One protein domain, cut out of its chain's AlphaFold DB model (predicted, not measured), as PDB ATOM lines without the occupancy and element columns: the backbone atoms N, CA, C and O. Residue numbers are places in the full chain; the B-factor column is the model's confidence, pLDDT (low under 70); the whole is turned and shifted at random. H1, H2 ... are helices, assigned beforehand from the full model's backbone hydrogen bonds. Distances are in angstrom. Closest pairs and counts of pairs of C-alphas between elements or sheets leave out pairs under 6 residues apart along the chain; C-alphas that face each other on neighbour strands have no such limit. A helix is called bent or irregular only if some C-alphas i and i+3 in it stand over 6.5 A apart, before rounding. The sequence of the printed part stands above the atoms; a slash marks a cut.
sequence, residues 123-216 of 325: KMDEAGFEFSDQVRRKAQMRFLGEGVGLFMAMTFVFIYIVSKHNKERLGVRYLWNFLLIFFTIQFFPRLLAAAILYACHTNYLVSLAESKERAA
ATOM      1  N   LYS A 123     -23.705 -65.318   5.111       48.72
ATOM      2  CA  LYS A 123     -23.273 -64.674   3.868       48.72
ATOM      3  C   LYS A 123     -24.421 -64.034   3.101       48.72
ATOM      4  O   LYS A 123     -24.130 -63.263   2.203       48.72
ATOM      5  N   MET A 124     -25.696 -64.324   3.388       48.14
ATOM      6  CA  MET A 124     -26.807 -63.829   2.567       48.14
ATOM      7  C   MET A 124     -27.419 -62.508   3.034       48.14
ATOM      8  O   MET A 124     -27.966 -61.814   2.186       48.14
ATOM      9  N   ASP A 125     -27.289 -62.101   4.296       51.71
ATOM     10  CA  ASP A 125     -27.652 -60.719   4.654       51.71
ATOM     11  C   ASP A 125     -26.660 -59.737   4.004       51.71
ATOM     12  O   ASP A 125     -27.059 -58.734   3.409       51.71
ATOM     13  N   GLU A 126     -25.377 -60.108   3.973       51.46
ATOM     14  CA  GLU A 126     -24.338 -59.377   3.244       51.46
ATOM     15  C   GLU A 126     -24.492 -59.530   1.716       51.46
ATOM     16  O   GLU A 126     -24.538 -58.535   0.990       51.46
ATOM     17  N   ALA A 127     -24.682 -60.753   1.205       50.16
ATOM     18  CA  ALA A 127     -24.826 -60.999  -0.233       50.16
ATOM     19  C   ALA A 127     -26.184 -60.568  -0.794       50.16
ATOM     20  O   ALA A 127     -26.304 -60.384  -1.997       50.16
ATOM     21  N   GLY A 128     -27.225 -60.414   0.022       51.96
ATOM     22  CA  GLY A 128     -28.521 -59.882  -0.395       51.96
ATOM     23  C   GLY A 128     -28.406 -58.398  -0.718       51.96
ATOM     24  O   GLY A 128     -28.845 -57.961  -1.788       51.96
ATOM     25  N   PHE A 129     -27.724 -57.651   0.154       54.13
ATOM     26  CA  PHE A 129     -27.352 -56.266  -0.108       54.13
ATOM     27  C   PHE A 129     -26.409 -56.180  -1.316       54.13
ATOM     28  O   PHE A 129     -26.725 -55.479  -2.281       54.13
ATOM     29  N   GLU A 130     -25.343 -56.989  -1.349       55.64
ATOM     30  CA  GLU A 130     -24.377 -57.004  -2.454       55.64
ATOM     31  C   GLU A 130     -25.021 -57.390  -3.797       55.64
ATOM     32  O   GLU A 130     -24.767 -56.750  -4.814       55.64
ATOM     33  N   PHE A 131     -25.908 -58.388  -3.828       56.22
ATOM     34  CA  PHE A 131     -26.589 -58.822  -5.048       56.22
ATOM     35  C   PHE A 131     -27.560 -57.759  -5.551       56.22
ATOM     36  O   PHE A 131     -27.583 -57.480  -6.751       56.22
ATOM     37  N   SER A 132     -28.337 -57.135  -4.657       59.37
ATOM     38  CA  SER A 132     -29.247 -56.052  -5.046       59.37
ATOM     39  C   SER A 132     -28.480 -54.867  -5.649       59.37
ATOM     40  O   SER A 132     -28.858 -54.358  -6.711       59.37
ATOM     41  N   ASP A 133     -27.334 -54.515  -5.062       59.98
ATOM     42  CA  ASP A 133     -26.468 -53.455  -5.567       59.98
ATOM     43  C   ASP A 133     -25.761 -53.850  -6.867       59.98
ATOM     44  O   ASP A 133     -25.698 -53.048  -7.804       59.98
ATOM     45  N   GLN A 134     -25.286 -55.091  -6.993       64.24
ATOM     46  CA  GLN A 134     -24.680 -55.593  -8.226       64.24
ATOM     47  C   GLN A 134     -25.688 -55.647  -9.379       64.24
ATOM     48  O   GLN A 134     -25.334 -55.309 -10.510       64.24
ATOM     49  N   VAL A 135     -26.940 -56.044  -9.129       63.21
ATOM     50  CA  VAL A 135     -28.003 -56.051 -10.148       63.21
ATOM     51  C   VAL A 135     -28.340 -54.626 -10.577       63.21
ATOM     52  O   VAL A 135     -28.408 -54.364 -11.780       63.21
ATOM     53  N   ARG A 136     -28.463 -53.684  -9.632       66.07
ATOM     54  CA  ARG A 136     -28.697 -52.265  -9.941       66.07
ATOM     55  C   ARG A 136     -27.548 -51.662 -10.756       66.07
ATOM     56  O   ARG A 136     -27.797 -51.014 -11.772       66.07
ATOM     57  N   ARG A 137     -26.293 -51.946 -10.385       67.05
ATOM     58  CA  ARG A 137     -25.098 -51.507 -11.132       67.05
ATOM     59  C   ARG A 137     -25.030 -52.127 -12.527       67.05
ATOM     60  O   ARG A 137     -24.776 -51.412 -13.490       67.05
ATOM     61  N   LYS A 138     -25.312 -53.428 -12.672       68.90
ATOM     62  CA  LYS A 138     -25.359 -54.104 -13.983       68.90
ATOM     63  C   LYS A 138     -26.452 -53.529 -14.882       68.90
ATOM     64  O   LYS A 138     -26.213 -53.352 -16.075       68.90
ATOM     65  N   ALA A 139     -27.625 -53.214 -14.333       68.41
ATOM     66  CA  ALA A 139     -28.700 -52.569 -15.084       68.41
ATOM     67  C   ALA A 139     -28.280 -51.175 -15.578       68.41
ATOM     68  O   ALA A 139     -28.447 -50.869 -16.757       68.41
ATOM     69  N   GLN A 140     -27.648 -50.372 -14.715       69.73
ATOM     70  CA  GLN A 140     -27.140 -49.052 -15.094       69.73
ATOM     71  C   GLN A 140     -26.010 -49.136 -16.136       69.73
ATOM     72  O   GLN A 140     -26.000 -48.350 -17.079       69.73
ATOM     73  N   MET A 141     -25.099 -50.113 -16.028       68.85
ATOM     74  CA  MET A 141     -24.049 -50.347 -17.032       68.85
ATOM     75  C   MET A 141     -24.619 -50.757 -18.391       68.85
ATOM     76  O   MET A 141     -24.116 -50.302 -19.416       68.85
ATOM     77  N   ARG A 142     -25.672 -51.586 -18.424       69.11
ATOM     78  CA  ARG A 142     -26.352 -51.948 -19.679       69.11
ATOM     79  C   ARG A 142     -27.006 -50.737 -20.327       69.11
ATOM     80  O   ARG A 142     -26.782 -50.507 -21.507       69.11
ATOM     81  N   PHE A 143     -27.730 -49.937 -19.545       70.09
ATOM     82  CA  PHE A 143     -28.351 -48.708 -20.037       70.09
ATOM     83  C   PHE A 143     -27.309 -47.720 -20.584       70.09
ATOM     84  O   PHE A 143     -27.482 -47.164 -21.668       70.09
ATOM     85  N   LEU A 144     -26.187 -47.553 -19.875       63.16
ATOM     86  CA  LEU A 144     -25.090 -46.697 -20.320       63.16
ATOM     87  C   LEU A 144     -24.423 -47.238 -21.598       63.16
ATOM     88  O   LEU A 144     -24.151 -46.467 -22.514       63.16
ATOM     89  N   GLY A 145     -24.195 -48.551 -21.690       71.10
ATOM     90  CA  GLY A 145     -23.589 -49.190 -22.862       71.10
ATOM     91  C   GLY A 145     -24.477 -49.144 -24.109       71.10
ATOM     92  O   GLY A 145     -24.001 -48.810 -25.194       71.10
ATOM     93  N   GLU A 146     -25.774 -49.410 -23.957       77.69
ATOM     94  CA  GLU A 146     -26.747 -49.337 -25.051       77.69
ATOM     95  C   GLU A 146     -26.902 -47.899 -25.566       77.69
ATOM     96  O   GLU A 146     -26.898 -47.663 -26.778       77.69
ATOM     97  N   GLY A 147     -26.894 -46.916 -24.657       78.06
ATOM     98  CA  GLY A 147     -26.885 -45.497 -25.008       78.06
ATOM     99  C   GLY A 147     -25.651 -45.075 -25.812       78.06
ATOM    100  O   GLY A 147     -25.771 -44.275 -26.741       78.06
ATOM    101  N   VAL A 148     -24.468 -45.631 -25.521       79.32
ATOM    102  CA  VAL A 148     -23.242 -45.340 -26.288       79.32
ATOM    103  C   VAL A 148     -23.356 -45.848 -27.723       79.32
ATOM    104  O   VAL A 148     -23.014 -45.106 -28.644       79.32
ATOM    105  N   GLY A 149     -23.858 -47.067 -27.931       81.72
ATOM    106  CA  GLY A 149     -24.037 -47.637 -29.271       81.72
ATOM    107  C   GLY A 149     -25.034 -46.842 -30.117       81.72
ATOM    108  O   GLY A 149     -24.724 -46.459 -31.246       81.72
ATOM    109  N   LEU A 150     -26.199 -46.522 -29.543       84.74
ATOM    110  CA  LEU A 150     -27.234 -45.724 -30.210       84.74
ATOM    111  C   LEU A 150     -26.714 -44.320 -30.540       84.74
ATOM    112  O   LEU A 150     -26.902 -43.827 -31.651       84.74
ATOM    113  N   PHE A 151     -25.974 -43.710 -29.615       82.53
ATOM    114  CA  PHE A 151     -25.322 -42.432 -29.857       82.53
ATOM    115  C   PHE A 151     -24.320 -42.503 -31.013       82.53
ATOM    116  O   PHE A 151     -24.375 -41.662 -31.905       82.53
ATOM    117  N   MET A 152     -23.436 -43.508 -31.037       82.49
ATOM    118  CA  MET A 152     -22.475 -43.691 -32.132       82.49
ATOM    119  C   MET A 152     -23.201 -43.842 -33.475       82.49
ATOM    120  O   MET A 152     -22.856 -43.159 -34.440       82.49
ATOM    121  N   ALA A 153     -24.263 -44.647 -33.532       86.29
ATOM    122  CA  ALA A 153     -25.082 -44.792 -34.733       86.29
ATOM    123  C   ALA A 153     -25.694 -43.453 -35.182       86.29
ATOM    124  O   ALA A 153     -25.554 -43.069 -36.343       86.29
ATOM    125  N   MET A 154     -26.297 -42.699 -34.258       87.03
ATOM    126  CA  MET A 154     -26.859 -41.375 -34.547       87.03
ATOM    127  C   MET A 154     -25.794 -40.387 -35.027       87.03
ATOM    128  O   MET A 154     -26.038 -39.631 -35.969       87.03
ATOM    129  N   THR A 155     -24.587 -40.424 -34.455       83.18
ATOM    130  CA  THR A 155     -23.479 -39.581 -34.917       83.18
ATOM    131  C   THR A 155     -23.029 -39.920 -36.333       83.18
ATOM    132  O   THR A 155     -22.833 -39.008 -37.133       83.18
ATOM    133  N   PHE A 156     -22.927 -41.203 -36.689       83.62
ATOM    134  CA  PHE A 156     -22.586 -41.605 -38.055       83.62
ATOM    135  C   PHE A 156     -23.659 -41.183 -39.060       83.62
ATOM    136  O   PHE A 156     -23.322 -40.675 -40.130       83.62
ATOM    137  N   VAL A 157     -24.942 -41.319 -38.709       88.72
ATOM    138  CA  VAL A 157     -26.058 -40.844 -39.544       88.72
ATOM    139  C   VAL A 157     -25.982 -39.329 -39.744       88.72
ATOM    140  O   VAL A 157     -26.125 -38.854 -40.870       88.72
ATOM    141  N   PHE A 158     -25.690 -38.567 -38.689       84.27
ATOM    142  CA  PHE A 158     -25.524 -37.117 -38.783       84.27
ATOM    143  C   PHE A 158     -24.351 -36.724 -39.693       84.27
ATOM    144  O   PHE A 158     -24.532 -35.914 -40.603       84.27
ATOM    145  N   ILE A 159     -23.175 -37.342 -39.516       80.77
ATOM    146  CA  ILE A 159     -22.009 -37.127 -40.391       80.77
ATOM    147  C   ILE A 159     -22.373 -37.447 -41.841       80.77
ATOM    148  O   ILE A 159     -22.029 -36.678 -42.738       80.77
ATOM    149  N   TYR A 160     -23.090 -38.545 -42.088       84.31
ATOM    150  CA  TYR A 160     -23.523 -38.929 -43.428       84.31
ATOM    151  C   TYR A 160     -24.472 -37.897 -44.049       84.31
ATOM    152  O   TYR A 160     -24.264 -37.505 -45.196       84.31
ATOM    153  N   ILE A 161     -25.471 -37.408 -43.307       87.24
ATOM    154  CA  ILE A 161     -26.413 -36.384 -43.790       87.24
ATOM    155  C   ILE A 161     -25.677 -35.081 -44.116       87.24
ATOM    156  O   ILE A 161     -25.868 -34.536 -45.203       87.24
ATOM    157  N   VAL A 162     -24.803 -34.606 -43.222       83.10
ATOM    158  CA  VAL A 162     -24.010 -33.383 -43.436       83.10
ATOM    159  C   VAL A 162     -23.065 -33.549 -44.625       83.10
ATOM    160  O   VAL A 162     -22.994 -32.671 -45.484       83.10
ATOM    161  N   SER A 163     -22.389 -34.694 -44.726       77.60
ATOM    162  CA  SER A 163     -21.486 -34.999 -45.841       77.60
ATOM    163  C   SER A 163     -22.237 -35.092 -47.166       77.60
ATOM    164  O   SER A 163     -21.755 -34.592 -48.178       77.60
ATOM    165  N   LYS A 164     -23.434 -35.689 -47.171       82.57
ATOM    166  CA  LYS A 164     -24.298 -35.778 -48.353       82.57
ATOM    167  C   LYS A 164     -24.791 -34.400 -48.780       82.57
ATOM    168  O   LYS A 164     -24.731 -34.088 -49.963       82.57
ATOM    169  N   HIS A 165     -25.257 -33.585 -47.835       81.95
ATOM    170  CA  HIS A 165     -25.774 -32.247 -48.121       81.95
ATOM    171  C   HIS A 165     -24.679 -31.303 -48.634       81.95
ATOM    172  O   HIS A 165     -24.944 -30.455 -49.478       81.95
ATOM    173  N   ASN A 166     -23.443 -31.472 -48.159       78.95
ATOM    174  CA  ASN A 166     -22.346 -30.552 -48.447       78.95
ATOM    175  C   ASN A 166     -21.296 -31.119 -49.419       78.95
ATOM    176  O   ASN A 166     -20.221 -30.536 -49.568       78.95
ATOM    177  N   LYS A 167     -21.597 -32.243 -50.089       71.27
ATOM    178  CA  LYS A 167     -20.674 -32.950 -50.995       71.27
ATOM    179  C   LYS A 167     -20.151 -32.057 -52.123       71.27
ATOM    180  O   LYS A 167     -18.996 -32.179 -52.503       71.27
ATOM    181  N   GLU A 168     -20.997 -31.172 -52.646       72.41
ATOM    182  CA  GLU A 168     -20.642 -30.278 -53.757       72.41
ATOM    183  C   GLU A 168     -19.900 -29.014 -53.297       72.41
ATOM    184  O   GLU A 168     -19.133 -28.439 -54.064       72.41
ATOM    185  N   ARG A 169     -20.095 -28.581 -52.043       74.97
ATOM    186  CA  ARG A 169     -19.548 -27.317 -51.520       74.97
ATOM    187  C   ARG A 169     -18.235 -27.480 -50.759       74.97
ATOM    188  O   ARG A 169     -17.417 -26.562 -50.765       74.97
ATOM    189  N   LEU A 170     -18.023 -28.607 -50.078       67.65
ATOM    190  CA  LEU A 170     -16.815 -28.834 -49.284       67.65
ATOM    191  C   LEU A 170     -15.765 -29.587 -50.094       67.65
ATOM    192  O   LEU A 170     -15.891 -30.781 -50.354       67.65
ATOM    193  N   GLY A 171     -14.662 -28.910 -50.411       75.33
ATOM    194  CA  GLY A 171     -13.447 -29.598 -50.839       75.33
ATOM    195  C   GLY A 171     -12.991 -30.614 -49.783       75.33
ATOM    196  O   GLY A 171     -13.131 -30.384 -48.579       75.33
ATOM    197  N   VAL A 172     -12.391 -31.722 -50.229       77.11
ATOM    198  CA  VAL A 172     -11.961 -32.857 -49.381       77.11
ATOM    199  C   VAL A 172     -11.111 -32.420 -48.176       77.11
ATOM    200  O   VAL A 172     -11.225 -32.992 -47.095       77.11
ATOM    201  N   ARG A 173     -10.310 -31.354 -48.320       80.29
ATOM    202  CA  ARG A 173      -9.483 -30.808 -47.228       80.29
ATOM    203  C   ARG A 173     -10.308 -30.275 -46.049       80.29
ATOM    204  O   ARG A 173      -9.905 -30.457 -44.906       80.29
ATOM    205  N   TYR A 174     -11.462 -29.657 -46.298       79.73
ATOM    206  CA  TYR A 174     -12.317 -29.126 -45.228       79.73
ATOM    207  C   TYR A 174     -13.117 -30.223 -44.521       79.73
ATOM    208  O   TYR A 174     -13.397 -30.093 -43.330       79.73
ATOM    209  N   LEU A 175     -13.435 -31.324 -45.213       77.39
ATOM    210  CA  LEU A 175     -14.099 -32.481 -44.601       77.39
ATOM    211  C   LEU A 175     -13.254 -33.088 -43.476       77.39
ATOM    212  O   LEU A 175     -13.796 -33.445 -42.431       77.39
ATOM    213  N   TRP A 176     -11.931 -33.141 -43.651       80.74
ATOM    214  CA  TRP A 176     -11.027 -33.605 -42.599       80.74
ATOM    215  C   TRP A 176     -11.070 -32.702 -41.361       80.74
ATOM    216  O   TRP A 176     -11.181 -33.205 -40.247       80.74
ATOM    217  N   ASN A 177     -11.075 -31.378 -41.547       83.76
ATOM    218  CA  ASN A 177     -11.195 -30.431 -40.433       83.76
ATOM    219  C   ASN A 177     -12.518 -30.612 -39.677       83.76
ATOM    220  O   ASN A 177     -12.522 -30.616 -38.449       83.76
ATOM    221  N   PHE A 178     -13.630 -30.816 -40.390       81.08
ATOM    222  CA  PHE A 178     -14.925 -31.100 -39.768       81.08
ATOM    223  C   PHE A 178     -14.913 -32.394 -38.954       81.08
ATOM    224  O   PHE A 178     -15.411 -32.400 -37.831       81.08
ATOM    225  N   LEU A 179     -14.325 -33.471 -39.484       80.45
ATOM    226  CA  LEU A 179     -14.169 -34.724 -38.742       80.45
ATOM    227  C   LEU A 179     -13.302 -34.542 -37.498       80.45
ATOM    228  O   LEU A 179     -13.648 -35.066 -36.445       80.45
ATOM    229  N   LEU A 180     -12.216 -33.775 -37.600       84.16
ATOM    230  CA  LEU A 180     -11.316 -33.511 -36.481       84.16
ATOM    231  C   LEU A 180     -12.039 -32.724 -35.382       84.16
ATOM    232  O   LEU A 180     -12.040 -33.167 -34.237       84.16
ATOM    233  N   ILE A 181     -12.732 -31.634 -35.736       83.83
ATOM    234  CA  ILE A 181     -13.555 -30.828 -34.815       83.83
ATOM    235  C   ILE A 181     -14.642 -31.691 -34.169       83.83
ATOM    236  O   ILE A 181     -14.829 -31.659 -32.954       83.83
ATOM    237  N   PHE A 182     -15.339 -32.504 -34.962       81.24
ATOM    238  CA  PHE A 182     -16.371 -33.405 -34.461       81.24
ATOM    239  C   PHE A 182     -15.797 -34.433 -33.481       81.24
ATOM    240  O   PHE A 182     -16.354 -34.641 -32.405       81.24
ATOM    241  N   PHE A 183     -14.656 -35.037 -33.820       81.72
ATOM    242  CA  PHE A 183     -13.947 -35.959 -32.943       81.72
ATOM    243  C   PHE A 183     -13.512 -35.259 -31.653       81.72
ATOM    244  O   PHE A 183     -13.706 -35.808 -30.573       81.72
ATOM    245  N   THR A 184     -13.021 -34.019 -31.728       85.23
ATOM    246  CA  THR A 184     -12.651 -33.258 -30.525       85.23
ATOM    247  C   THR A 184     -13.869 -32.993 -29.645       85.23
ATOM    248  O   THR A 184     -13.824 -33.273 -28.456       85.23
ATOM    249  N   ILE A 185     -14.984 -32.528 -30.210       83.94
ATOM    250  CA  ILE A 185     -16.193 -32.206 -29.436       83.94
ATOM    251  C   ILE A 185     -16.832 -33.463 -28.827       83.94
ATOM    252  O   ILE A 185     -17.329 -33.413 -27.706       83.94
ATOM    253  N   GLN A 186     -16.823 -34.593 -29.538       82.21
ATOM    254  CA  GLN A 186     -17.529 -35.801 -29.103       82.21
ATOM    255  C   GLN A 186     -16.671 -36.756 -28.274       82.21
ATOM    256  O   GLN A 186     -17.128 -37.266 -27.249       82.21
ATOM    257  N   PHE A 187     -15.441 -37.038 -28.708       82.26
ATOM    258  CA  PHE A 187     -14.595 -38.040 -28.061       82.26
ATOM    259  C   PHE A 187     -13.844 -37.481 -26.863       82.26
ATOM    260  O   PHE A 187     -13.728 -38.191 -25.867       82.26
ATOM    261  N   PHE A 188     -13.357 -36.236 -26.913       86.04
ATOM    262  CA  PHE A 188     -12.540 -35.704 -25.820       86.04
ATOM    263  C   PHE A 188     -13.300 -35.649 -24.483       86.04
ATOM    264  O   PHE A 188     -12.795 -36.228 -23.520       86.04
ATOM    265  N   PRO A 189     -14.529 -35.092 -24.391       86.75
ATOM    266  CA  PRO A 189     -15.276 -35.108 -23.131       86.75
ATOM    267  C   PRO A 189     -15.573 -36.528 -22.633       86.75
ATOM    268  O   PRO A 189     -15.580 -36.772 -21.429       86.75
ATOM    269  N   ARG A 190     -15.779 -37.488 -23.546       84.69
ATOM    270  CA  ARG A 190     -16.038 -38.895 -23.202       84.69
ATOM    271  C   ARG A 190     -14.801 -39.599 -22.661       84.69
ATOM    272  O   ARG A 190     -14.900 -40.297 -21.657       84.69
ATOM    273  N   LEU A 191     -13.652 -39.412 -23.304       86.17
ATOM    274  CA  LEU A 191     -12.376 -39.962 -22.849       86.17
ATOM    275  C   LEU A 191     -11.965 -39.347 -21.513       86.17
ATOM    276  O   LEU A 191     -11.539 -40.075 -20.620       86.17
ATOM    277  N   LEU A 192     -12.164 -38.039 -21.344       88.79
ATOM    278  CA  LEU A 192     -11.932 -37.360 -20.073       88.79
ATOM    279  C   LEU A 192     -12.843 -37.917 -18.971       88.79
ATOM    280  O   LEU A 192     -12.355 -38.268 -17.901       88.79
ATOM    281  N   ALA A 193     -14.144 -38.069 -19.235       89.35
ATOM    282  CA  ALA A 193     -15.075 -38.668 -18.278       89.35
ATOM    283  C   ALA A 193     -14.685 -40.113 -17.923       89.35
ATOM    284  O   ALA A 193     -14.704 -40.480 -16.750       89.35
ATOM    285  N   ALA A 194     -14.279 -40.918 -18.908       87.91
ATOM    286  CA  ALA A 194     -13.799 -42.279 -18.679       87.91
ATOM    287  C   ALA A 194     -12.519 -42.305 -17.830       87.91
ATOM    288  O   ALA A 194     -12.417 -43.122 -16.919       87.91
ATOM    289  N   ALA A 195     -11.578 -41.390 -18.072       92.86
ATOM    290  CA  ALA A 195     -10.357 -41.262 -17.281       92.86
ATOM    291  C   ALA A 195     -10.653 -40.848 -15.830       92.86
ATOM    292  O   ALA A 195     -10.109 -41.444 -14.902       92.86
ATOM    293  N   ILE A 196     -11.559 -39.885 -15.621       94.33
ATOM    294  CA  ILE A 196     -12.003 -39.464 -14.281       94.33
ATOM    295  C   ILE A 196     -12.699 -40.622 -13.556       94.33
ATOM    296  O   ILE A 196     -12.391 -40.896 -12.396       94.33
ATOM    297  N   LEU A 197     -13.608 -41.336 -14.231       87.98
ATOM    298  CA  LEU A 197     -14.292 -42.499 -13.661       87.98
ATOM    299  C   LEU A 197     -13.313 -43.623 -13.322       87.98
ATOM    300  O   LEU A 197     -13.433 -44.224 -12.257       87.98
ATOM    301  N   TYR A 198     -12.336 -43.883 -14.192       92.34
ATOM    302  CA  TYR A 198     -11.283 -44.858 -13.940       92.34
ATOM    303  C   TYR A 198     -10.465 -44.472 -12.706       92.34
ATOM    304  O   TYR A 198     -10.356 -45.286 -11.795       92.34
ATOM    305  N   ALA A 199      -9.989 -43.226 -12.624       94.12
ATOM    306  CA  ALA A 199      -9.228 -42.725 -11.480       94.12
ATOM    307  C   ALA A 199     -10.023 -42.825 -10.165       94.12
ATOM    308  O   ALA A 199      -9.506 -43.304  -9.154       94.12
ATOM    309  N   CYS A 200     -11.300 -42.431 -10.191       92.93
ATOM    310  CA  CYS A 200     -12.207 -42.548  -9.050       92.93
ATOM    311  C   CYS A 200     -12.396 -44.012  -8.627       92.93
ATOM    312  O   CYS A 200     -12.255 -44.346  -7.451       92.93
ATOM    313  N   HIS A 201     -12.643 -44.907  -9.584       92.29
ATOM    314  CA  HIS A 201     -12.829 -46.329  -9.319       92.29
ATOM    315  C   HIS A 201     -11.556 -46.985  -8.771       92.29
ATOM    316  O   HIS A 201     -11.624 -47.737  -7.800       92.29
ATOM    317  N   THR A 202     -10.387 -46.681  -9.340       92.61
ATOM    318  CA  THR A 202      -9.109 -47.186  -8.824       92.61
ATOM    319  C   THR A 202      -8.834 -46.671  -7.418       92.61
ATOM    320  O   THR A 202      -8.440 -47.458  -6.565       92.61
ATOM    321  N   ASN A 203      -9.107 -45.393  -7.137       93.21
ATOM    322  CA  ASN A 203      -8.929 -44.827  -5.800       93.21
ATOM    323  C   ASN A 203      -9.883 -45.484  -4.787       93.21
ATOM    324  O   ASN A 203      -9.467 -45.874  -3.698       93.21
ATOM    325  N   TYR A 204     -11.141 -45.709  -5.174       91.33
ATOM    326  CA  TYR A 204     -12.106 -46.440  -4.354       91.33
ATOM    327  C   TYR A 204     -11.636 -47.865  -4.033       91.33
ATOM    328  O   TYR A 204     -11.693 -48.282  -2.878       91.33
ATOM    329  N   LEU A 205     -11.140 -48.611  -5.027       91.50
ATOM    330  CA  LEU A 205     -10.628 -49.966  -4.815       91.50
ATOM    331  C   LEU A 205      -9.392 -49.989  -3.910       91.50
ATOM    332  O   LEU A 205      -9.293 -50.863  -3.051       91.50
ATOM    333  N   VAL A 206      -8.480 -49.031  -4.082       92.16
ATOM    334  CA  VAL A 206      -7.304 -48.873  -3.216       92.16
ATOM    335  C   VAL A 206      -7.733 -48.565  -1.782       92.16
ATOM    336  O   VAL A 206      -7.318 -49.269  -0.870       92.16
ATOM    337  N   SER A 207      -8.635 -47.600  -1.591       91.90
ATOM    338  CA  SER A 207      -9.169 -47.229  -0.272       91.90
ATOM    339  C   SER A 207      -9.892 -48.397   0.406       91.90
ATOM    340  O   SER A 207      -9.775 -48.605   1.613       91.90
ATOM    341  N   LEU A 208     -10.631 -49.200  -0.366       91.85
ATOM    342  CA  LEU A 208     -11.300 -50.398   0.137       91.85
ATOM    343  C   LEU A 208     -10.291 -51.470   0.567       91.85
ATOM    344  O   LEU A 208     -10.483 -52.100   1.605       91.85
ATOM    345  N   ALA A 209      -9.235 -51.690  -0.219       91.09
ATOM    346  CA  ALA A 209      -8.169 -52.631   0.122       91.09
ATOM    347  C   ALA A 209      -7.416 -52.185   1.384       91.09
ATOM    348  O   ALA A 209      -7.263 -52.977   2.312       91.09
ATOM    349  N   GLU A 210      -7.045 -50.906   1.458       91.56
ATOM    350  CA  GLU A 210      -6.421 -50.306   2.638       91.56
ATOM    351  C   GLU A 210      -7.316 -50.459   3.874       91.56
ATOM    352  O   GLU A 210      -6.858 -50.916   4.918       91.56
ATOM    353  N   SER A 211      -8.616 -50.166   3.760       90.22
ATOM    354  CA  SER A 211      -9.559 -50.315   4.873       90.22
ATOM    355  C   SER A 211      -9.712 -51.765   5.339       90.22
ATOM    356  O   SER A 211      -9.899 -51.989   6.535       90.22
ATOM    357  N   LYS A 212      -9.666 -52.746   4.429       91.00
ATOM    358  CA  LYS A 212      -9.753 -54.173   4.782       91.00
ATOM    359  C   LYS A 212      -8.518 -54.631   5.550       91.00
ATOM    360  O   LYS A 212      -8.651 -55.289   6.575       91.00
ATOM    361  N   GLU A 213      -7.333 -54.244   5.094       89.41
ATOM    362  CA  GLU A 213      -6.082 -54.570   5.787       89.41
ATOM    363  C   GLU A 213      -5.966 -53.840   7.126       89.41
ATOM    364  O   GLU A 213      -5.549 -54.424   8.127       89.41
ATOM    365  N   ARG A 214      -6.433 -52.590   7.184       90.57
ATOM    366  CA  ARG A 214      -6.509 -51.815   8.424       90.57
ATOM    367  C   ARG A 214      -7.492 -52.391   9.440       90.57
ATOM    368  O   ARG A 214      -7.295 -52.215  10.637       90.57
ATOM    369  N   ALA A 215      -8.549 -53.058   8.984       90.00
ATOM    370  CA  ALA A 215      -9.481 -53.767   9.860       90.00
ATOM    371  C   ALA A 215      -8.916 -55.110  10.353       90.00
ATOM    372  O   ALA A 215      -9.245 -55.530  11.459       90.00
ATOM    373  N   ALA A 216      -8.073 -55.769   9.553       90.24
ATOM    374  CA  ALA A 216      -7.393 -57.005   9.941       90.24
ATOM    375  C   ALA A 216      -6.230 -56.762  10.918       90.24
ATOM    376  O   ALA A 216      -5.926 -57.623  11.740       90.24
TER     377      ALA A 216
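Overview. This is residues 123 to 216 of the 325 residues of the protein "J domain-containing protein" of Trypanosoma cruzi (strain CL Brener) (UniProt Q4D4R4). Two long helices, H1 and H2, run side by side in opposite ways as the arms of a long, narrow U, joined at one end by a short loop. The arms come near each other at the loop end, and beyond it a gap stays open between them, with residues 123 to 151 of H1 and 187 to 216 of H2 standing free. The printed part has 94 residues, with two named helices in the order H1, H2 and no named strand; the class is all helix. The whole is extended, a rod spanning 69 by 25 by 10 A, with a radius of gyration of the C-alphas of 21.5 A.

Arrangement. Start with H1, residues 123 to 165, and go on through the short link of six residues to H2, residues 172 to 216. The two are close but not clearly touching: look at Ser 163 and Leu 175, whose C-alphas are the closest of the two helices, 7.9 A apart. Their lines stand at a shallow tilt of 9 degrees, opposite ways, and their centres are 15.9 A apart. In H1 every O i to N i+4 pair is within hydrogen-bond range; in H2, 37 of 41 are.

Along the chain. Find C-alpha 123 at (-23.273, -64.674, 3.868); from there H1 runs 61.3 A to C-alpha 165 at (-25.774, -32.247, -48.121). H2 then runs 64.2 A from C-alpha 172 to C-alpha 216 at (-7.393, -57.005, 9.941). Near residue 187 it has a kink of 28 degrees; it is neither bent nor irregular, but only just: C-alphas 186 and 189 are 6.4 A apart.

Size, cuts and confidence. The two C-alphas farthest apart are those of Glu 168 and Ala 216, 70.3 A. The printed part has no cut. The mean pLDDT of the printed part is 79.0; look for values under 70 at residues 123 to 142, 144 and 170.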